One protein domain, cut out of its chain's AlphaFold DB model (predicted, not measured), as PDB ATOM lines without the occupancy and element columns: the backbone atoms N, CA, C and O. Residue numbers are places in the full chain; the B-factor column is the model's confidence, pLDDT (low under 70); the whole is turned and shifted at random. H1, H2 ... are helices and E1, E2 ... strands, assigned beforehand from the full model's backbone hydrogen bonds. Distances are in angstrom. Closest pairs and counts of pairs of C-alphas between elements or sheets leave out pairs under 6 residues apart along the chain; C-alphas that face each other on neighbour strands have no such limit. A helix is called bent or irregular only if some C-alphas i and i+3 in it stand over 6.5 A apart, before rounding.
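This is residues 28 to 172 of the 466 residues of an uncharacterized protein of Patescibacteria group bacterium (UniProt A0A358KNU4). The model is a long helical hairpin, H2 and H3, with a small head of strands and one short helix well away from its turn. The head holds the two-strand sheet E1 and E4 with H1 packed on it and the hairpin E2 and E3 beyond; after the head in the chain comes the hairpin E5 and E6, with E5 sharply bent at residue 84, which lies beside residues 99 to 110 of H2. The printed part has 145 residues, with three named helices and six named strands in the order H1 E1 E2 E3 E4 E5 E6 H2 H3, and the class is mixed, helices and strands. Its three sheets, E1 - E4, E2 - E3 and E5 - E6, are antiparallel. The whole is extended, a rod of 83 by 40 by 19 A with a radius of gyration of the C-alphas of 25.7 A.

Residues 34 to 35 pair, antiparallel, with residues 71 to 72 of E4, residues 71 to 76. H1, residues 36 to 41, comes closest to E4 at the C-alphas of Cys 39 and Cys 74, 5.4 A apart. E1, residues 44 to 47, is the antiparallel neighbour of E4, at 134 degrees, with N 45 and O 75 within hydrogen-bond range at 2.8 A. E2, residues 51 to 56, and E3, residues 61 to 66, form an antiparallel hairpin at 142 degrees, with N 52 and O 65 at 2.8 A. E5, residues 80 to 89, and E6, residues 92 to 98, form another at 151 degrees, with N 83 and O 95 at 2.9 A; E5 bends by 102 degrees at residue 84. H2, residues 99 to 132, comes closest to E5 at the C-alphas of Gly 99 and Asp 80, 6.1 A apart. H2 and H3, residues 137 to 167, touch as a helical hairpin at a shallow tilt of 21 degrees, opposite ways, with the closest C-alphas, those of Gly 126 and Ala 143, 5.0 A apart. H1 is apart from H2 and H3. In H1, H2 and H3 every O i to N i+4 pair is within hydrogen-bond range.

H1 begins at C-alpha 36, (-6.329, -22.705, 9.590). E5 measures 17.2 A from first to last C-alpha, E4 and E6 16.4 A each. H2 is 50.6 A long, from (-19.976, -34.727, 23.202) to (-63.849, -59.602, 27.469). H3 is 43.8 A long and ends at C-alpha 167, (-40.358, -22.034, 21.700).

The C-alphas of Ala 57 and Gly 135 are the two farthest apart, 84.4 A. The printed part has no cut, and the links between its named elements are tight. Mean pLDDT of the printed part is 80.3; residues 28 to 32, 49 to 57, 60, 62, 90 to 91 and 170 to 172 are under 70.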
ATOM      1  N   SER A  28     -23.325 -13.074  21.384       38.16
ATOM      2  CA  SER A  28     -22.077 -12.472  20.942       38.16
ATOM      3  C   SER A  28     -20.948 -12.969  21.844       38.16
ATOM      4  O   SER A  28     -20.649 -12.367  22.876       38.16
ATOM      5  N   LEU A  29     -20.345 -14.096  21.483       41.50
ATOM      6  CA  LEU A  29     -19.065 -14.510  22.044       41.50
ATOM      7  C   LEU A  29     -17.956 -13.692  21.371       41.50
ATOM      8  O   LEU A  29     -17.961 -13.511  20.155       41.50
ATOM      9  N   ASN A  30     -17.021 -13.173  22.168       50.06
ATOM     10  CA  ASN A  30     -15.842 -12.467  21.675       50.06
ATOM     11  C   ASN A  30     -14.907 -13.469  20.997       50.06
ATOM     12  O   ASN A  30     -14.149 -14.171  21.661       50.06
ATOM     13  N   THR A  31     -15.052 -13.608  19.682       56.44
ATOM     14  CA  THR A  31     -14.261 -14.527  18.866       56.44
ATOM     15  C   THR A  31     -13.436 -13.704  17.897       56.44
ATOM     16  O   THR A  31     -13.974 -12.821  17.235       56.44
ATOM     17  N   THR A  32     -12.133 -13.952  17.827       67.31
ATOM     18  CA  THR A  32     -11.252 -13.355  16.820       67.31
ATOM     19  C   THR A  32     -10.965 -14.370  15.719       67.31
ATOM     20  O   THR A  32     -11.025 -15.577  15.949       67.31
ATOM     21  N   CYS A  33     -10.735 -13.908  14.486       77.88
ATOM     22  CA  CYS A  33     -10.547 -14.801  13.339       77.88
ATOM     23  C   CYS A  33      -9.178 -15.494  13.397       77.88
ATOM     24  O   CYS A  33      -8.139 -14.851  13.568       77.88
ATOM     25  N   TRP A  34      -9.164 -16.811  13.211       81.94
ATOM     26  CA  TRP A  34      -7.973 -17.658  13.162       81.94
ATOM     27  C   TRP A  34      -7.540 -17.949  11.732       81.94
ATOM     28  O   TRP A  34      -8.365 -17.931  10.822       81.94
ATOM     29  N   LYS A  35      -6.253 -18.246  11.529       85.19
ATOM     30  CA  LYS A  35      -5.802 -18.975  10.337       85.19
ATOM     31  C   LYS A  35      -5.953 -20.476  10.577       85.19
ATOM     32  O   LYS A  35      -5.878 -20.930  11.721       85.19
ATOM     33  N   LYS A  36      -6.127 -21.250   9.503       83.31
ATOM     34  CA  LYS A  36      -6.329 -22.705   9.590       83.31
ATOM     35  C   LYS A  36      -5.191 -23.401  10.342       83.31
ATOM     36  O   LYS A  36      -5.457 -24.157  11.270       83.31
ATOM     37  N   ASP A  37      -3.945 -23.080  10.003       82.38
ATOM     38  CA  ASP A  37      -2.765 -23.713  10.605       82.38
ATOM     39  C   ASP A  37      -2.607 -23.356  12.091       82.38
ATOM     40  O   ASP A  37      -2.303 -24.220  12.909       82.38
ATOM     41  N   GLU A  38      -2.900 -22.104  12.465       81.81
ATOM     42  CA  GLU A  38      -2.880 -21.649  13.864       81.81
ATOM     43  C   GLU A  38      -3.916 -22.398  14.708       81.81
ATOM     44  O   GLU A  38      -3.629 -22.818  15.828       81.81
ATOM     45  N   CYS A  39      -5.123 -22.592  14.168       83.62
ATOM     46  CA  CYS A  39      -6.184 -23.297  14.878       83.62
ATOM     47  C   CYS A  39      -5.841 -24.775  15.097       83.62
ATOM     48  O   CYS A  39      -6.059 -25.320  16.182       83.62
ATOM     49  N   LEU A  40      -5.271 -25.420  14.077       84.56
ATOM     50  CA  LEU A  40      -4.828 -26.807  14.172       84.56
ATOM     51  C   LEU A  40      -3.654 -26.955  15.154       84.56
ATOM     52  O   LEU A  40      -3.632 -27.921  15.915       84.56
ATOM     53  N   GLY A  41      -2.747 -25.973  15.219       81.75
ATOM     54  CA  GLY A  41      -1.620 -25.953  16.162       81.75
ATOM     55  C   GLY A  41      -2.030 -25.934  17.640       81.75
ATOM     56  O   GLY A  41      -1.320 -26.477  18.480       81.75
ATOM     57  N   VAL A  42      -3.204 -25.383  17.965       79.94
ATOM     58  CA  VAL A  42      -3.762 -25.383  19.333       79.94
ATOM     59  C   VAL A  42      -4.787 -26.497  19.571       79.94
ATOM     60  O   VAL A  42      -5.595 -26.401  20.500       79.94
ATOM     61  N   ASN A  43      -4.813 -27.544  18.735       81.56
ATOM     62  CA  ASN A  43      -5.813 -28.623  18.775       81.56
ATOM     63  C   ASN A  43      -7.264 -28.104  18.701       81.56
ATOM     64  O   ASN A  43      -8.134 -28.495  19.487       81.56
ATOM     65  N   GLY A  44      -7.535 -27.120  17.845       84.25
ATOM     66  CA  GLY A  44      -8.878 -26.603  17.586       84.25
ATOM     67  C   GLY A  44      -9.564 -27.257  16.384       84.25
ATOM     68  O   GLY A  44      -8.915 -27.808  15.497       84.25
ATOM     69  N   ALA A  45     -10.894 -27.193  16.360       84.56
ATOM     70  CA  ALA A  45     -11.717 -27.547  15.212       84.56
ATOM     71  C   ALA A  45     -11.929 -26.301  14.337       84.56
ATOM     72  O   ALA A  45     -12.389 -25.268  14.822       84.56
ATOM     73  N   TRP A  46     -11.569 -26.403  13.059       83.75
ATOM     74  CA  TRP A  46     -11.657 -25.300  12.104       83.75
ATOM     75  C   TRP A  46     -13.054 -25.182  11.496       83.75
ATOM     76  O   TRP A  46     -13.586 -26.167  10.980       83.75
ATOM     77  N   GLU A  47     -13.599 -23.967  11.486       82.25
ATOM     78  CA  GLU A  47     -14.846 -23.637  10.801       82.25
ATOM     79  C   GLU A  47     -14.637 -22.460   9.835       82.25
ATOM     80  O   GLU A  47     -14.209 -21.373  10.221       82.25
ATOM     81  N   GLU A  48     -14.935 -22.692   8.555       71.12
ATOM     82  CA  GLU A  48     -14.646 -21.766   7.449       71.12
ATOM     83  C   GLU A  48     -15.578 -20.542   7.421       71.12
ATOM     84  O   GLU A  48     -15.288 -19.551   6.759       71.12
ATOM     85  N   SER A  49     -16.708 -20.585   8.129       65.06
ATOM     86  CA  SER A  49     -17.763 -19.576   8.026       65.06
ATOM     87  C   SER A  49     -18.284 -19.164   9.393       65.06
ATOM     88  O   SER A  49     -19.234 -19.747   9.906       65.06
ATOM     89  N   GLY A  50     -17.742 -18.087   9.955       64.88
ATOM     90  CA  GLY A  50     -18.460 -17.413  11.025       64.88
ATOM     91  C   GLY A  50     -17.985 -16.003  11.325       64.88
ATOM     92  O   GLY A  50     -17.157 -15.419  10.621       64.88
ATOM     93  N   LYS A  51     -18.641 -15.411  12.322       66.94
ATOM     94  CA  LYS A  51     -18.540 -13.991  12.641       66.94
ATOM     95  C   LYS A  51     -17.668 -13.804  13.877       66.94
ATOM     96  O   LYS A  51     -17.927 -14.414  14.908       66.94
ATOM     97  N   SER A  52     -16.673 -12.937  13.740       68.00
ATOM     98  CA  SER A  52     -15.826 -12.440  14.823       68.00
ATOM     99  C   SER A  52     -16.399 -11.156  15.412       68.00
ATOM    100  O   SER A  52     -16.996 -10.366  14.676       68.00
ATOM    101  N   LEU A  53     -16.207 -10.918  16.710       67.44
ATOM    102  CA  LEU A  53     -16.479  -9.599  17.284       67.44
ATOM    103  C   LEU A  53     -15.284  -8.698  17.000       67.44
ATOM    104  O   LEU A  53     -14.190  -8.929  17.504       67.44
ATOM    105  N   GLN A  54     -15.499  -7.661  16.197       65.69
ATOM    106  CA  GLN A  54     -14.483  -6.654  15.911       65.69
ATOM    107  C   GLN A  54     -14.915  -5.308  16.472       65.69
ATOM    108  O   GLN A  54     -16.087  -4.930  16.407       65.69
ATOM    109  N   TRP A  55     -13.954  -4.580  17.038       59.34
ATOM    110  CA  TRP A  55     -14.179  -3.212  17.472       59.34
ATOM    111  C   TRP A  55     -14.364  -2.305  16.255       59.34
ATOM    112  O   TRP A  55     -13.454  -2.143  15.441       59.34
ATOM    113  N   ASN A  56     -15.535  -1.682  16.146       68.12
ATOM    114  CA  ASN A  56     -15.793  -0.657  15.151       68.12
ATOM    115  C   ASN A  56     -15.516   0.728  15.764       68.12
ATOM    116  O   ASN A  56     -16.251   1.216  16.627       68.12
ATOM    117  N   ALA A  57     -14.441   1.375  15.303       66.31
ATOM    118  CA  ALA A  57     -14.002   2.679  15.802       66.31
ATOM    119  C   ALA A  57     -15.003   3.816  15.520       66.31
ATOM    120  O   ALA A  57     -15.041   4.798  16.263       66.31
ATOM    121  N   THR A  58     -15.833   3.684  14.480       71.50
ATOM    122  CA  THR A  58     -16.823   4.695  14.084       71.50
ATOM    123  C   THR A  58     -18.075   4.624  14.952       71.50
ATOM    124  O   THR A  58     -18.588   5.656  15.380       71.50
ATOM    125  N   THR A  59     -18.558   3.415  15.247       72.38
ATOM    126  CA  THR A  59     -19.770   3.212  16.061       72.38
ATOM    127  C   THR A  59     -19.475   3.082  17.553       72.38
ATOM    128  O   THR A  59     -20.409   3.103  18.358       72.38
ATOM    129  N   LYS A  60     -18.190   2.989  17.934       68.31
ATOM    130  CA  LYS A  60     -17.715   2.728  19.302       68.31
ATOM    131  C   LYS A  60     -18.389   1.498  19.922       68.31
ATOM    132  O   LYS A  60     -18.760   1.508  21.099       68.31
ATOM    133  N   LYS A  61     -18.599   0.456  19.117       72.25
ATOM    134  CA  LYS A  61     -19.255  -0.792  19.517       72.25
ATOM    135  C   LYS A  61     -18.520  -1.988  18.927       72.25
ATOM    136  O   LYS A  61     -17.866  -1.882  17.894       72.25
ATOM    137  N   TYR A  62     -18.654  -3.129  19.593       62.84
ATOM    138  CA  TYR A  62     -18.249  -4.412  19.035       62.84
ATOM    139  C   TYR A  62     -19.342  -4.912  18.095       62.84
ATOM    140  O   TYR A  62     -20.510  -4.987  18.481       62.84
ATOM    141  N   GLU A  63     -18.961  -5.227  16.864       70.62
ATOM    142  CA  GLU A  63     -19.868  -5.682  15.816       70.62
ATOM    143  C   GLU A  63     -19.423  -7.050  15.296       70.62
ATOM    144  O   GLU A  63     -18.233  -7.350  15.206       70.62
ATOM    145  N   ASN A  64     -20.398  -7.887  14.946       71.62
ATOM    146  CA  ASN A  64     -20.154  -9.195  14.351       71.62
ATOM    147  C   ASN A  64     -19.709  -9.021  12.888       71.62
ATOM    148  O   ASN A  64     -20.559  -8.898  12.000       71.62
ATOM    149  N   LYS A  65     -18.400  -9.034  12.617       75.31
ATOM    150  CA  LYS A  65     -17.843  -9.004  11.254       75.31
ATOM    151  C   LYS A  65     -17.470 -10.421  10.816       75.31
ATOM    152  O   LYS A  65     -16.808 -11.157  11.548       75.31
ATOM    153  N   ALA A  66     -17.910 -10.810   9.618       76.38
ATOM    154  CA  ALA A  66     -17.506 -12.073   9.006       76.38
ATOM    155  C   ALA A  66     -15.980 -12.115   8.830       76.38
ATOM    156  O   ALA A  66     -15.372 -11.095   8.492       76.38
ATOM    157  N   CYS A  67     -15.377 -13.279   9.071       74.75
ATOM    158  CA  CYS A  67     -13.957 -13.472   8.800       74.75
ATOM    159  C   CYS A  67     -13.660 -13.328   7.298       74.75
ATOM    160  O   CYS A  67     -14.477 -13.684   6.449       74.75
ATOM    161  N   GLU A  68     -12.507 -12.742   6.978       75.44
ATOM    162  CA  GLU A  68     -12.064 -12.507   5.600       75.44
ATOM    163  C   GLU A  68     -11.540 -13.807   4.970       75.44
ATOM    164  O   GLU A  68     -11.175 -14.750   5.679       75.44
ATOM    165  N   SER A  69     -11.485 -13.865   3.635       70.94
ATOM    166  CA  SER A  69     -11.055 -15.048   2.879       70.94
ATOM    167  C   SER A  69      -9.709 -15.596   3.374       70.94
ATOM    168  O   SER A  69      -8.696 -14.902   3.337       70.94
ATOM    169  N   GLY A  70      -9.696 -16.856   3.821       73.25
ATOM    170  CA  GLY A  70      -8.515 -17.521   4.394       73.25
ATOM    171  C   GLY A  70      -8.433 -17.485   5.926       73.25
ATOM    172  O   GLY A  70      -7.532 -18.096   6.503       73.25
ATOM    173  N   THR A  71      -9.384 -16.821   6.591       76.75
ATOM    174  CA  THR A  71      -9.539 -16.815   8.053       76.75
ATOM    175  C   THR A  71     -10.922 -17.324   8.465       76.75
ATOM    176  O   THR A  71     -11.885 -17.186   7.717       76.75
ATOM    177  N   GLY A  72     -11.030 -17.936   9.642       82.94
ATOM    178  CA  GLY A  72     -12.228 -18.647  10.104       82.94
ATOM    179  C   GLY A  72     -12.275 -18.751  11.625       82.94
ATOM    180  O   GLY A  72     -11.407 -18.208  12.315       82.94
ATOM    181  N   LEU A  73     -13.287 -19.423  12.173       83.81
ATOM    182  CA  LEU A  73     -13.351 -19.651  13.616       83.81
ATOM    183  C   LEU A  73     -12.543 -20.875  14.017       83.81
ATOM    184  O   LEU A  73     -12.549 -21.911  13.350       83.81
ATOM    185  N   CYS A  74     -11.892 -20.746  15.172       84.38
ATOM    186  CA  CYS A  74     -11.305 -21.870  15.865       84.38
ATOM    187  C   CYS A  74     -12.176 -22.251  17.051       84.38
ATOM    188  O   CYS A  74     -12.362 -21.471  17.983       84.38
ATOM    189  N   LEU A  75     -12.712 -23.458  17.010       85.31
ATOM    190  CA  LEU A  75     -13.601 -23.993  18.025       85.31
ATOM    191  C   LEU A  75     -12.865 -25.022  18.885       85.31
ATOM    192  O   LEU A  75     -11.891 -25.648  18.461       85.31
ATOM    193  N   SER A  76     -13.332 -25.241  20.108       80.25
ATOM    194  CA  SER A  76     -12.952 -26.426  20.874       80.25
ATOM    195  C   SER A  76     -13.381 -27.688  20.124       80.25
ATOM    196  O   SER A  76     -14.546 -27.807  19.743       80.25
ATOM    197  N   LYS A  77     -12.464 -28.647  19.947       81.12
ATOM    198  CA  LYS A  77     -12.832 -29.991  19.493       81.12
ATOM    199  C   LYS A  77     -13.704 -30.637  20.574       81.12
ATOM    200  O   LYS A  77     -13.345 -30.597  21.751       81.12
ATOM    201  N   THR A  78     -14.850 -31.188  20.192       72.06
ATOM    202  CA  THR A  78     -15.686 -31.974  21.102       72.06
ATOM    203  C   THR A  78     -14.961 -33.283  21.436       72.06
ATOM    204  O   THR A  78     -14.383 -33.895  20.536       72.06
ATOM    205  N   PRO A  79     -14.907 -33.698  22.715       73.31
ATOM    206  CA  PRO A  79     -14.340 -34.993  23.059       73.31
ATOM    207  C   PRO A  79     -15.260 -36.097  22.533       73.31
ATOM    208  O   PRO A  79     -16.478 -36.040  22.730       73.31
ATOM    209  N   ASP A  80     -14.669 -37.094  21.881       76.69
ATOM    210  CA  ASP A  80     -15.361 -38.334  21.550       76.69
ATOM    211  C   ASP A  80     -15.524 -39.130  22.847       76.69
ATOM    212  O   ASP A  80     -14.547 -39.429  23.540       76.69
ATOM    213  N   ILE A  81     -16.772 -39.389  23.226       79.25
ATOM    214  CA  ILE A  81     -17.113 -40.141  24.429       79.25
ATOM    215  C   ILE A  81     -17.481 -41.549  23.980       79.25
ATOM    216  O   ILE A  81     -18.486 -41.739  23.288       79.25
ATOM    217  N   ASP A  82     -16.682 -42.526  24.399       80.25
ATOM    218  CA  ASP A  82     -17.014 -43.936  24.233       80.25
ATOM    219  C   ASP A  82     -18.115 -44.319  25.223       80.25
ATOM    220  O   ASP A  82     -18.028 -44.085  26.434       80.25
ATOM    221  N   LEU A  83     -19.190 -44.886  24.691       79.81
ATOM    222  CA  LEU A  83     -20.347 -45.282  25.473       79.81
ATOM    223  C   LEU A  83     -20.120 -46.678  26.051       79.81
ATOM    224  O   LEU A  83     -19.791 -47.617  25.335       79.81
ATOM    225  N   GLN A  84     -20.369 -46.840  27.351       75.38
ATOM    226  CA  GLN A  84     -20.396 -48.172  27.973       75.38
ATOM    227  C   GLN A  84     -21.566 -49.027  27.473       75.38
ATOM    228  O   GLN A  84     -21.514 -50.252  27.542       75.38
ATOM    229  N   VAL A  85     -22.637 -48.374  27.017       79.12
ATOM    230  CA  VAL A  85     -23.830 -49.021  26.483       79.12
ATOM    231  C   VAL A  85     -24.099 -48.465  25.099       79.12
ATOM    232  O   VAL A  85     -24.335 -47.271  24.922       79.12
ATOM    233  N   ASP A  86     -24.101 -49.378  24.144       80.25
ATOM    234  CA  ASP A  86     -24.472 -49.158  22.761       80.25
ATOM    235  C   ASP A  86     -25.889 -48.577  22.643       80.25
ATOM    236  O   ASP A  86     -26.870 -49.171  23.107       80.25
ATOM    237  N   LEU A  87     -26.007 -47.404  22.013       80.25
ATOM    238  CA  LEU A  87     -27.297 -46.747  21.824       80.25
ATOM    239  C   LEU A  87     -27.919 -47.156  20.481       80.25
ATOM    240  O   LEU A  87     -27.264 -47.037  19.438       80.25
ATOM    241  N   PRO A  88     -29.190 -47.599  20.475       74.88
ATOM    242  CA  PRO A  88     -29.905 -47.871  19.239       74.88
ATOM    243  C   PRO A  88     -30.307 -46.551  18.574       74.88
ATOM    244  O   PRO A  88     -31.019 -45.733  19.162       74.88
ATOM    245  N   ILE A  89     -29.871 -46.356  17.332       78.00
ATOM    246  CA  ILE A  89     -30.250 -45.219  16.488       78.00
ATOM    247  C   ILE A  89     -30.951 -45.709  15.221       78.00
ATOM    248  O   ILE A  89     -30.835 -46.870  14.825       78.00
ATOM    249  N   GLU A  90     -31.694 -44.819  14.563       65.38
ATOM    250  CA  GLU A  90     -32.271 -45.107  13.250       65.38
ATOM    251  C   GLU A  90     -31.136 -45.401  12.255       65.38
ATOM    252  O   GLU A  90     -30.413 -44.501  11.838       65.38
ATOM    253  N   GLY A  91     -30.948 -46.682  11.920       67.44
ATOM    254  CA  GLY A  91     -29.911 -47.144  10.991       67.44
ATOM    255  C   GLY A  91     -28.731 -47.897  11.614       67.44
ATOM    256  O   GLY A  91     -27.854 -48.314  10.861       67.44
ATOM    257  N   GLY A  92     -28.695 -48.130  12.933       74.00
ATOM    258  CA  GLY A  92     -27.659 -48.979  13.533       74.00
ATOM    259  C   GLY A  92     -27.444 -48.799  15.033       74.00
ATOM    260  O   GLY A  92     -28.300 -48.299  15.761       74.00
ATOM    261  N   VAL A  93     -26.268 -49.233  15.482       76.44
ATOM    262  CA  VAL A  93     -25.790 -49.112  16.860       76.44
ATOM    263  C   VAL A  93     -24.600 -48.159  16.872       76.44
ATOM    264  O   VAL A  93     -23.677 -48.333  16.073       76.44
ATOM    265  N   LYS A  94     -24.631 -47.146  17.744       76.19
ATOM    266  CA  LYS A  94     -23.526 -46.189  17.905       76.19
ATOM    267  C   LYS A  94     -22.823 -46.425  19.243       76.19
ATOM    268  O   LYS A  94     -23.474 -46.353  20.286       76.19
ATOM    269  N   SER A  95     -21.511 -46.661  19.193       72.50
ATOM    270  CA  SER A  95     -20.663 -46.901  20.375       72.50
ATOM    271  C   SER A  95     -19.847 -45.673  20.804       72.50
ATOM    272  O   SER A  95     -19.308 -45.658  21.904       72.50
ATOM    273  N   SER A  96     -19.785 -44.619  19.978       75.19
ATOM    274  CA  SER A  96     -19.122 -43.350  20.310       75.19
ATOM    275  C   SER A  96     -19.981 -42.143  19.929       75.19
ATOM    276  O   SER A  96     -20.661 -42.138  18.898       75.19
ATOM    277  N   VAL A  97     -19.989 -41.110  20.771       79.12
ATOM    278  CA  VAL A  97     -20.753 -39.867  20.555       79.12
ATOM    279  C   VAL A  97     -19.857 -38.643  20.690       79.12
ATOM    280  O   VAL A  97     -19.002 -38.583  21.574       79.12
ATOM    281  N   SER A  98     -20.070 -37.650  19.827       73.88
ATOM    282  CA  SER A  98     -19.307 -36.403  19.830       73.88
ATOM    283  C   SER A  98     -19.934 -35.427  20.830       73.88
ATOM    284  O   SER A  98     -20.746 -34.562  20.488       73.88
ATOM    285  N   GLY A  99     -19.566 -35.593  22.100       78.38
ATOM    286  CA  GLY A  99     -19.976 -34.727  23.202       78.38
ATOM    287  C   GLY A  99     -21.385 -34.963  23.767       78.38
ATOM    288  O   GLY A  99     -22.161 -35.819  23.343       78.38
ATOM    289  N   PHE A 100     -21.720 -34.159  24.780       79.50
ATOM    290  CA  PHE A 100     -22.942 -34.297  25.583       79.50
ATOM    291  C   PHE A 100     -24.240 -33.989  24.814       79.50
ATOM    292  O   PHE A 100     -25.267 -34.623  25.051       79.50
ATOM    293  N   ALA A 101     -24.199 -33.029  23.884       79.69
ATOM    294  CA  ALA A 101     -25.365 -32.611  23.103       79.69
ATOM    295  C   ALA A 101     -25.911 -33.751  22.227       79.69
ATOM    296  O   ALA A 101     -27.121 -33.995  22.203       79.69
ATOM    297  N   GLU A 102     -25.016 -34.488  21.560       79.12
ATOM    298  CA  GLU A 102     -25.400 -35.618  20.716       79.12
ATOM    299  C   GLU A 102     -25.963 -36.774  21.555       79.12
ATOM    300  O   GLU A 102     -27.030 -37.306  21.236       79.12
ATOM    301  N   TYR A 103     -25.309 -37.099  22.677       82.31
ATOM    302  CA  TYR A 103     -25.796 -38.102  23.627       82.31
ATOM    303  C   TYR A 103     -27.230 -37.811  24.089       82.31
ATOM    304  O   TYR A 103     -28.103 -38.680  24.013       82.31
ATOM    305  N   LEU A 104     -27.500 -36.576  24.527       83.38
ATOM    306  CA  LEU A 104     -28.813 -36.198  25.045       83.38
ATOM    307  C   LEU A 104     -29.896 -36.220  23.955       83.38
ATOM    308  O   LEU A 104     -31.024 -36.638  24.225       83.38
ATOM    309  N   SER A 105     -29.559 -35.823  22.723       81.06
ATOM    310  CA  SER A 105     -30.490 -35.891  21.589       81.06
ATOM    311  C   SER A 105     -30.890 -37.336  21.271       81.06
ATOM    312  O   SER A 105     -32.079 -37.633  21.112       81.06
ATOM    313  N   ILE A 106     -29.918 -38.254  21.231       80.75
ATOM    314  CA  ILE A 106     -30.170 -39.684  21.001       80.75
ATOM    315  C   ILE A 106     -31.007 -40.269  22.144       80.75
ATOM    316  O   ILE A 106     -32.010 -40.944  21.897       80.75
ATOM    317  N   PHE A 107     -30.651 -39.958  23.390       83.56
ATOM    318  CA  PHE A 107     -31.376 -40.410  24.572       83.56
ATOM    319  C   PHE A 107     -32.846 -39.969  24.545       83.56
ATOM    320  O   PHE A 107     -33.746 -40.786  24.727       83.56
ATOM    321  N   TYR A 108     -33.121 -38.699  24.241       83.62
ATOM    322  CA  TYR A 108     -34.495 -38.200  24.158       83.62
ATOM    323  C   TYR A 108     -35.317 -38.930  23.081       83.62
ATOM    324  O   TYR A 108     -36.447 -39.350  23.344       83.62
ATOM    325  N   LYS A 109     -34.740 -39.154  21.890       82.38
ATOM    326  CA  LYS A 109     -35.393 -39.916  20.807       82.38
ATOM    327  C   LYS A 109     -35.730 -41.346  21.238       82.38
ATOM    328  O   LYS A 109     -36.839 -41.815  20.975       82.38
ATOM    329  N   PHE A 110     -34.820 -42.009  21.951       85.75
ATOM    330  CA  PHE A 110     -35.044 -43.350  22.488       85.75
ATOM    331  C   PHE A 110     -36.231 -43.399  23.467       85.75
ATOM    332  O   PHE A 110     -37.093 -44.272  23.350       85.75
ATOM    333  N   PHE A 111     -36.343 -42.432  24.384       86.81
ATOM    334  CA  PHE A 111     -37.466 -42.372  25.331       86.81
ATOM    335  C   PHE A 111     -38.809 -42.136  24.644       86.81
ATOM    336  O   PHE A 111     -39.803 -42.774  24.999       86.81
ATOM    337  N   VAL A 112     -38.854 -41.256  23.642       86.75
ATOM    338  CA  VAL A 112     -40.084 -41.011  22.875       86.75
ATOM    339  C   VAL A 112     -40.520 -42.280  22.135       86.75
ATOM    340  O   VAL A 112     -41.698 -42.643  22.194       86.75
ATOM    341  N   ALA A 113     -39.584 -43.003  21.514       87.56
ATOM    342  CA  ALA A 113     -39.865 -44.291  20.881       87.56
ATOM    343  C   ALA A 113     -40.368 -45.337  21.893       87.56
ATOM    344  O   ALA A 113     -41.356 -46.029  21.635       87.56
ATOM    345  N   MET A 114     -39.752 -45.416  23.077       90.56
ATOM    346  CA  MET A 114     -40.173 -46.333  24.140       90.56
ATOM    347  C   MET A 114     -41.600 -46.038  24.624       90.56
ATOM    348  O   MET A 114     -42.413 -46.959  24.754       90.56
ATOM    349  N   ILE A 115     -41.931 -44.763  24.853       91.25
ATOM    350  CA  ILE A 115     -43.280 -44.338  25.252       91.25
ATOM    351  C   ILE A 115     -44.292 -44.692  24.159       91.25
ATOM    352  O   ILE A 115     -45.366 -45.199  24.477       91.25
ATOM    353  N   ALA A 116     -43.951 -44.495  22.882       90.19
ATOM    354  CA  ALA A 116     -44.833 -44.843  21.772       90.19
ATOM    355  C   ALA A 116     -45.178 -46.344  21.761       90.19
ATOM    356  O   ALA A 116     -46.356 -46.704  21.683       90.19
ATOM    357  N   VAL A 117     -44.179 -47.220  21.917       93.31
ATOM    358  CA  VAL A 117     -44.397 -48.677  21.991       93.31
ATOM    359  C   VAL A 117     -45.240 -49.046  23.218       93.31
ATOM    360  O   VAL A 117     -46.213 -49.791  23.097       93.31
ATOM    361  N   MET A 118     -44.927 -48.481  24.387       94.44
ATOM    362  CA  MET A 118     -45.683 -48.723  25.625       94.44
ATOM    363  C   MET A 118     -47.146 -48.274  25.515       94.44
ATOM    364  O   MET A 118     -48.051 -48.993  25.949       94.44
ATOM    365  N   SER A 119     -47.404 -47.126  24.885       93.75
ATOM    366  CA  SER A 119     -48.760 -46.644  24.615       93.75
ATOM    367  C   SER A 119     -49.537 -47.617  23.727       93.75
ATOM    368  O   SER A 119     -50.693 -47.914  24.033       93.75
ATOM    369  N   VAL A 120     -48.923 -48.168  22.675       95.19
ATOM    370  CA  VAL A 120     -49.577 -49.158  21.796       95.19
ATOM    371  C   VAL A 120     -49.956 -50.425  22.570       95.19
ATOM    372  O   VAL A 120     -51.094 -50.888  22.458       95.19
ATOM    373  N   VAL A 121     -49.056 -50.949  23.408       96.00
ATOM    374  CA  VAL A 121     -49.325 -52.144  24.231       96.00
ATOM    375  C   VAL A 121     -50.486 -51.902  25.201       96.00
ATOM    376  O   VAL A 121     -51.388 -52.735  25.308       96.00
ATOM    377  N   MET A 122     -50.523 -50.742  25.861       94.00
ATOM    378  CA  MET A 122     -51.610 -50.389  26.782       94.00
ATOM    379  C   MET A 122     -52.952 -50.189  26.067       94.00
ATOM    380  O   MET A 122     -53.995 -50.558  26.610       94.00
ATOM    381  N   ILE A 123     -52.945 -49.665  24.836       94.19
ATOM    382  CA  ILE A 123     -54.153 -49.562  24.005       94.19
ATOM    383  C   ILE A 123     -54.667 -50.959  23.636       94.19
ATOM    384  O   ILE A 123     -55.866 -51.212  23.771       94.19
ATOM    385  N   MET A 124     -53.785 -51.882  23.234       95.25
ATOM    386  CA  MET A 124     -54.167 -53.272  22.954       95.25
ATOM    387  C   MET A 124     -54.733 -53.961  24.202       95.25
ATOM    388  O   MET A 124     -55.789 -54.593  24.133       95.25
ATOM    389  N   TRP A 125     -54.088 -53.783  25.358       93.31
ATOM    390  CA  TRP A 125     -54.540 -54.351  26.630       93.31
ATOM    391  C   TRP A 125     -55.899 -53.793  27.070       93.31
ATOM    392  O   TRP A 125     -56.798 -54.544  27.462       93.31
ATOM    393  N   GLY A 126     -56.084 -52.476  26.963       91.50
ATOM    394  CA  GLY A 126     -57.360 -51.817  27.230       91.50
ATOM    395  C   GLY A 126     -58.460 -52.265  26.265       91.50
ATOM    396  O   GLY A 126     -59.591 -52.511  26.693       91.50
ATOM    397  N   GLY A 127     -58.121 -52.453  24.986       91.94
ATOM    398  CA  GLY A 127     -59.024 -52.988  23.966       91.94
ATOM    399  C   GLY A 127     -59.472 -54.418  24.273       91.94
ATOM    400  O   GLY A 127     -60.668 -54.709  24.250       91.94
ATOM    401  N   PHE A 128     -58.541 -55.292  24.658       93.19
ATOM    402  CA  PHE A 128     -58.862 -56.663  25.056       93.19
ATOM    403  C   PHE A 128     -59.747 -56.705  26.312       93.19
ATOM    404  O   PHE A 128     -60.762 -57.407  26.344       93.19
ATOM    405  N   LYS A 129     -59.422 -55.888  27.326       89.19
ATOM    406  CA  LYS A 129     -60.220 -55.754  28.558       89.19
ATOM    407  C   LYS A 129     -61.658 -55.307  28.257       89.19
ATOM    408  O   LYS A 129     -62.585 -55.786  28.913       89.19
ATOM    409  N   LEU A 130     -61.851 -54.429  27.269       89.50
ATOM    410  CA  LEU A 130     -63.169 -53.938  26.862       89.50
ATOM    411  C   LEU A 130     -64.036 -55.046  26.245       89.50
ATOM    412  O   LEU A 130     -65.212 -55.150  26.589       89.50
ATOM    413  N   ILE A 131     -63.456 -55.877  25.371       91.56
ATOM    414  CA  ILE A 131     -64.175 -56.966  24.689       91.56
ATOM    415  C   ILE A 131     -64.558 -58.064  25.689       91.56
ATOM    416  O   ILE A 131     -65.712 -58.489  25.729       91.56
ATOM    417  N   TYR A 132     -63.622 -58.487  26.544       87.56
ATOM    418  CA  TYR A 132     -63.849 -59.602  27.469       87.56
ATOM    419  C   TYR A 132     -64.832 -59.266  28.606       87.56
ATOM    420  O   TYR A 132     -65.497 -60.150  29.140       87.56
ATOM    421  N   ARG A 133     -64.946 -57.987  28.995       80.00
ATOM    422  CA  ARG A 133     -65.774 -57.546  30.136       80.00
ATOM    423  C   ARG A 133     -67.023 -56.753  29.738       80.00
ATOM    424  O   ARG A 133     -67.576 -56.026  30.563       80.00
ATOM    425  N   ALA A 134     -67.500 -56.920  28.505       75.69
ATOM    426  CA  ALA A 134     -68.632 -56.174  27.944       75.69
ATOM    427  C   ALA A 134     -69.961 -56.303  28.731       75.69
ATOM    428  O   ALA A 134     -70.859 -55.487  28.541       75.69
ATOM    429  N   GLY A 135     -70.088 -57.284  29.633       76.00
ATOM    430  CA  GLY A 135     -71.289 -57.519  30.442       76.00
ATOM    431  C   GLY A 135     -71.397 -56.729  31.756       76.00
ATOM    432  O   GLY A 135     -72.466 -56.752  32.364       76.00
ATOM    433  N   SER A 136     -70.348 -56.033  32.220       80.00
ATOM    434  CA  SER A 136     -70.403 -55.248  33.467       80.00
ATOM    435  C   SER A 136     -69.988 -53.788  33.251       80.00
ATOM    436  O   SER A 136     -68.861 -53.468  32.874       80.00
ATOM    437  N   GLY A 137     -70.918 -52.864  33.520       83.94
ATOM    438  CA  GLY A 137     -70.715 -51.416  33.348       83.94
ATOM    439  C   GLY A 137     -69.450 -50.844  34.018       83.94
ATOM    440  O   GLY A 137     -68.756 -50.037  33.387       83.94
ATOM    441  N   PRO A 138     -69.083 -51.270  35.246       85.75
ATOM    442  CA  PRO A 138     -67.848 -50.827  35.895       85.75
ATOM    443  C   PRO A 138     -66.581 -51.242  35.137       85.75
ATOM    444  O   PRO A 138     -65.668 -50.436  34.970       85.75
ATOM    445  N   ALA A 139     -66.535 -52.466  34.606       81.88
ATOM    446  CA  ALA A 139     -65.357 -52.971  33.909       81.88
ATOM    447  C   ALA A 139     -65.152 -52.328  32.531       81.88
ATOM    448  O   ALA A 139     -64.018 -52.109  32.105       81.88
ATOM    449  N   VAL A 140     -66.249 -51.979  31.852       88.06
ATOM    450  CA  VAL A 140     -66.220 -51.197  30.609       88.06
ATOM    451  C   VAL A 140     -65.670 -49.789  30.855       88.06
ATOM    452  O   VAL A 140     -64.980 -49.233  29.999       88.06
ATOM    453  N   THR A 141     -65.971 -49.203  32.014       89.38
ATOM    454  CA  THR A 141     -65.486 -47.866  32.382       89.38
ATOM    455  C   THR A 141     -63.986 -47.889  32.685       89.38
ATOM    456  O   THR A 141     -63.254 -47.079  32.123       89.38
ATOM    457  N   ASP A 142     -63.521 -48.879  33.451       88.62
ATOM    458  CA  ASP A 142     -62.096 -49.107  33.750       88.62
ATOM    459  C   ASP A 142     -61.251 -49.351  32.478       88.62
ATOM    460  O   ASP A 142     -60.174 -48.780  32.288       88.62
ATOM    461  N   ALA A 143     -61.764 -50.144  31.529       89.25
ATOM    462  CA  ALA A 143     -61.092 -50.363  30.245       89.25
ATOM    463  C   ALA A 143     -60.950 -49.069  29.422       89.25
ATOM    464  O   ALA A 143     -59.897 -48.812  28.836       89.25
ATOM    465  N   LYS A 144     -61.990 -48.223  29.409       89.88
ATOM    466  CA  LYS A 144     -61.946 -46.917  28.733       89.88
ATOM    467  C   LYS A 144     -60.950 -45.974  29.394       89.88
ATOM    468  O   LYS A 144     -60.239 -45.281  28.678       89.88
ATOM    469  N   GLU A 145     -60.883 -45.955  30.722       92.50
ATOM    470  CA  GLU A 145     -59.917 -45.133  31.455       92.50
ATOM    471  C   GLU A 145     -58.474 -45.538  31.131       92.50
ATOM    472  O   GLU A 145     -57.648 -44.672  30.859       92.50
ATOM    473  N   THR A 146     -58.206 -46.844  31.017       91.00
ATOM    474  CA  THR A 146     -56.895 -47.363  30.586       91.00
ATOM    475  C   THR A 146     -56.519 -46.862  29.181       91.00
ATOM    476  O   THR A 146     -55.414 -46.362  28.971       91.00
ATOM    477  N   ILE A 147     -57.449 -46.933  28.218       92.75
ATOM    478  CA  ILE A 147     -57.221 -46.452  26.843       92.75
ATOM    479  C   ILE A 147     -57.023 -44.930  26.821       92.75
ATOM    480  O   ILE A 147     -56.105 -44.433  26.168       92.75
ATOM    481  N   PHE A 148     -57.856 -44.178  27.547       92.50
ATOM    482  CA  PHE A 148     -57.728 -42.723  27.632       92.50
ATOM    483  C   PHE A 148     -56.415 -42.302  28.290       92.50
ATOM    484  O   PHE A 148     -55.808 -41.343  27.823       92.50
ATOM    485  N   GLY A 149     -55.954 -43.021  29.315       91.81
ATOM    486  CA  GLY A 149     -54.654 -42.793  29.942       91.81
ATOM    487  C   GLY A 149     -53.495 -43.003  28.965       91.81
ATOM    488  O   GLY A 149     -52.618 -42.147  28.865       91.81
ATOM    489  N   ALA A 150     -53.528 -44.084  28.177       92.94
ATOM    490  CA  ALA A 150     -52.501 -44.370  27.172       92.94
ATOM    491  C   ALA A 150     -52.451 -43.317  26.049       92.94
ATOM    492  O   ALA A 150     -51.365 -42.894  25.641       92.94
ATOM    493  N   ILE A 151     -53.618 -42.856  25.579       93.81
ATOM    494  CA  ILE A 151     -53.722 -41.773  24.587       93.81
ATOM    495  C   ILE A 151     -53.265 -40.443  25.194       93.81
ATOM    496  O   ILE A 151     -52.551 -39.692  24.537       93.81
ATOM    497  N   ALA A 152     -53.638 -40.145  26.440       92.19
ATOM    498  CA  ALA A 152     -53.218 -38.922  27.116       92.19
ATOM    499  C   ALA A 152     -51.691 -38.861  27.273       92.19
ATOM    500  O   ALA A 152     -51.110 -37.814  27.003       92.19
ATOM    501  N   ALA A 153     -51.037 -39.972  27.628       90.62
ATOM    502  CA  ALA A 153     -49.578 -40.050  27.699       90.62
ATOM    503  C   ALA A 153     -48.916 -39.772  26.338       90.62
ATOM    504  O   ALA A 153     -47.987 -38.968  26.261       90.62
ATOM    505  N   LEU A 154     -49.443 -40.365  25.260       91.19
ATOM    506  CA  LEU A 154     -48.967 -40.115  23.897       91.19
ATOM    507  C   LEU A 154     -49.126 -38.633  23.518       91.19
ATOM    508  O   LEU A 154     -48.188 -38.000  23.043       91.19
ATOM    509  N   VAL A 155     -50.302 -38.054  23.776       92.56
ATOM    510  CA  VAL A 155     -50.590 -36.645  23.480       92.56
ATOM    511  C   VAL A 155     -49.674 -35.716  24.276       92.56
ATOM    512  O   VAL A 155     -49.143 -34.771  23.705       92.56
ATOM    513  N   ILE A 156     -49.435 -35.985  25.563       91.00
ATOM    514  CA  ILE A 156     -48.516 -35.188  26.388       91.00
ATOM    515  C   ILE A 156     -47.083 -35.273  25.845       91.00
ATOM    516  O   ILE A 156     -46.411 -34.245  25.774       91.00
ATOM    517  N   ALA A 157     -46.626 -36.451  25.408       87.75
ATOM    518  CA  ALA A 157     -45.300 -36.611  24.811       87.75
ATOM    519  C   ALA A 157     -45.152 -35.802  23.505       87.75
ATOM    520  O   ALA A 157     -44.188 -35.049  23.353       87.75
ATOM    521  N   LEU A 158     -46.135 -35.872  22.596       86.75
ATOM    522  CA  LEU A 158     -46.130 -35.076  21.358       86.75
ATOM    523  C   LEU A 158     -46.265 -33.570  21.617       86.75
ATOM    524  O   LEU A 158     -45.664 -32.767  20.898       86.75
ATOM    525  N   LEU A 159     -47.040 -33.179  22.632       88.38
ATOM    526  CA  LEU A 159     -47.177 -31.781  23.038       88.38
ATOM    527  C   LEU A 159     -45.883 -31.254  23.648       88.38
ATOM    528  O   LEU A 159     -45.519 -30.122  23.358       88.38
ATOM    529  N   SER A 160     -45.170 -32.054  24.441       86.75
ATOM    530  CA  SER A 160     -43.859 -31.679  24.976       86.75
ATOM    531  C   SER A 160     -42.874 -31.400  23.840       86.75
ATOM    532  O   SER A 160     -42.282 -30.324  23.808       86.75
ATOM    533  N   TYR A 161     -42.788 -32.300  22.856       83.62
ATOM    534  CA  TYR A 161     -41.950 -32.093  21.675       83.62
ATOM    535  C   TYR A 161     -42.358 -30.839  20.889       83.62
ATOM    536  O   TYR A 161     -41.523 -29.990  20.586       83.62
ATOM    537  N   SER A 162     -43.654 -30.695  20.598       83.00
ATOM    538  CA  SER A 162     -44.179 -29.550  19.846       83.00
ATOM    539  C   SER A 162     -43.940 -28.230  20.569       83.00
ATOM    540  O   SER A 162     -43.585 -27.249  19.928       83.00
ATOM    541  N   LEU A 163     -44.099 -28.198  21.895       82.75
ATOM    542  CA  LEU A 163     -43.890 -27.000  22.701       82.75
ATOM    543  C   LEU A 163     -42.415 -26.589  22.712       82.75
ATOM    544  O   LEU A 163     -42.119 -25.416  22.500       82.75
ATOM    545  N   LEU A 164     -41.496 -27.540  22.912       79.31
ATOM    546  CA  LEU A 164     -40.058 -27.258  22.865       79.31
ATOM    547  C   LEU A 164     -39.650 -26.756  21.474       79.31
ATOM    548  O   LEU A 164     -38.976 -25.734  21.368       79.31
ATOM    549  N   ASN A 165     -40.122 -27.424  20.419       79.94
ATOM    550  CA  ASN A 165     -39.825 -27.048  19.039       79.94
ATOM    551  C   ASN A 165     -40.428 -25.687  18.641       79.94
ATOM    552  O   ASN A 165     -39.857 -24.979  17.817       79.94
ATOM    553  N   LEU A 166     -41.566 -25.311  19.232       81.88
ATOM    554  CA  LEU A 166     -42.232 -24.033  18.986       81.88
ATOM    555  C   LEU A 166     -41.549 -22.865  19.711       81.88
ATOM    556  O   LEU A 166     -41.479 -21.771  19.158       81.88
ATOM    557  N   VAL A 167     -41.065 -23.079  20.941       82.38
ATOM    558  CA  VAL A 167     -40.358 -22.034  21.700       82.38
ATOM    559  C   VAL A 167     -38.979 -21.788  21.102       82.38
ATOM    560  O   VAL A 167     -38.641 -20.642  20.816       82.38
ATOM    561  N   ASN A 168     -38.186 -22.845  20.911       73.69
ATOM    562  CA  ASN A 168     -36.941 -22.761  20.163       73.69
ATOM    563  C   ASN A 168     -36.499 -24.173  19.708       73.69
ATOM    564  O   ASN A 168     -36.185 -25.023  20.549       73.69
ATOM    565  N   PRO A 169     -36.406 -24.423  18.387       73.38
ATOM    566  CA  PRO A 169     -36.010 -25.726  17.846       73.38
ATOM    567  C   PRO A 169     -34.611 -26.172  18.303       73.38
ATOM    568  O   PRO A 169     -34.333 -27.371  18.344       73.38
ATOM    569  N   GLN A 170     -33.748 -25.241  18.721       68.00
ATOM    570  CA  GLN A 170     -32.406 -25.516  19.246       68.00
ATOM    571  C   GLN A 170     -32.408 -26.212  20.620       68.00
ATOM    572  O   GLN A 170     -31.366 -26.693  21.052       68.00
ATOM    573  N   LEU A 171     -33.550 -26.299  21.319       68.19
ATOM    574  CA  LEU A 171     -33.659 -27.127  22.533       68.19
ATOM    575  C   LEU A 171     -33.875 -28.612  22.226       68.19
ATOM    576  O   LEU A 171     -33.695 -29.452  23.104       68.19
ATOM    577  N   VAL A 172     -34.282 -28.937  21.000       69.06
ATOM    578  CA  VAL A 172     -34.524 -30.313  20.547       69.06
ATOM    579  C   VAL A 172     -33.377 -30.780  19.652       69.06
ATOM    580  O   VAL A 172     -32.870 -31.894  19.787       69.06
TER     581      VAL A 172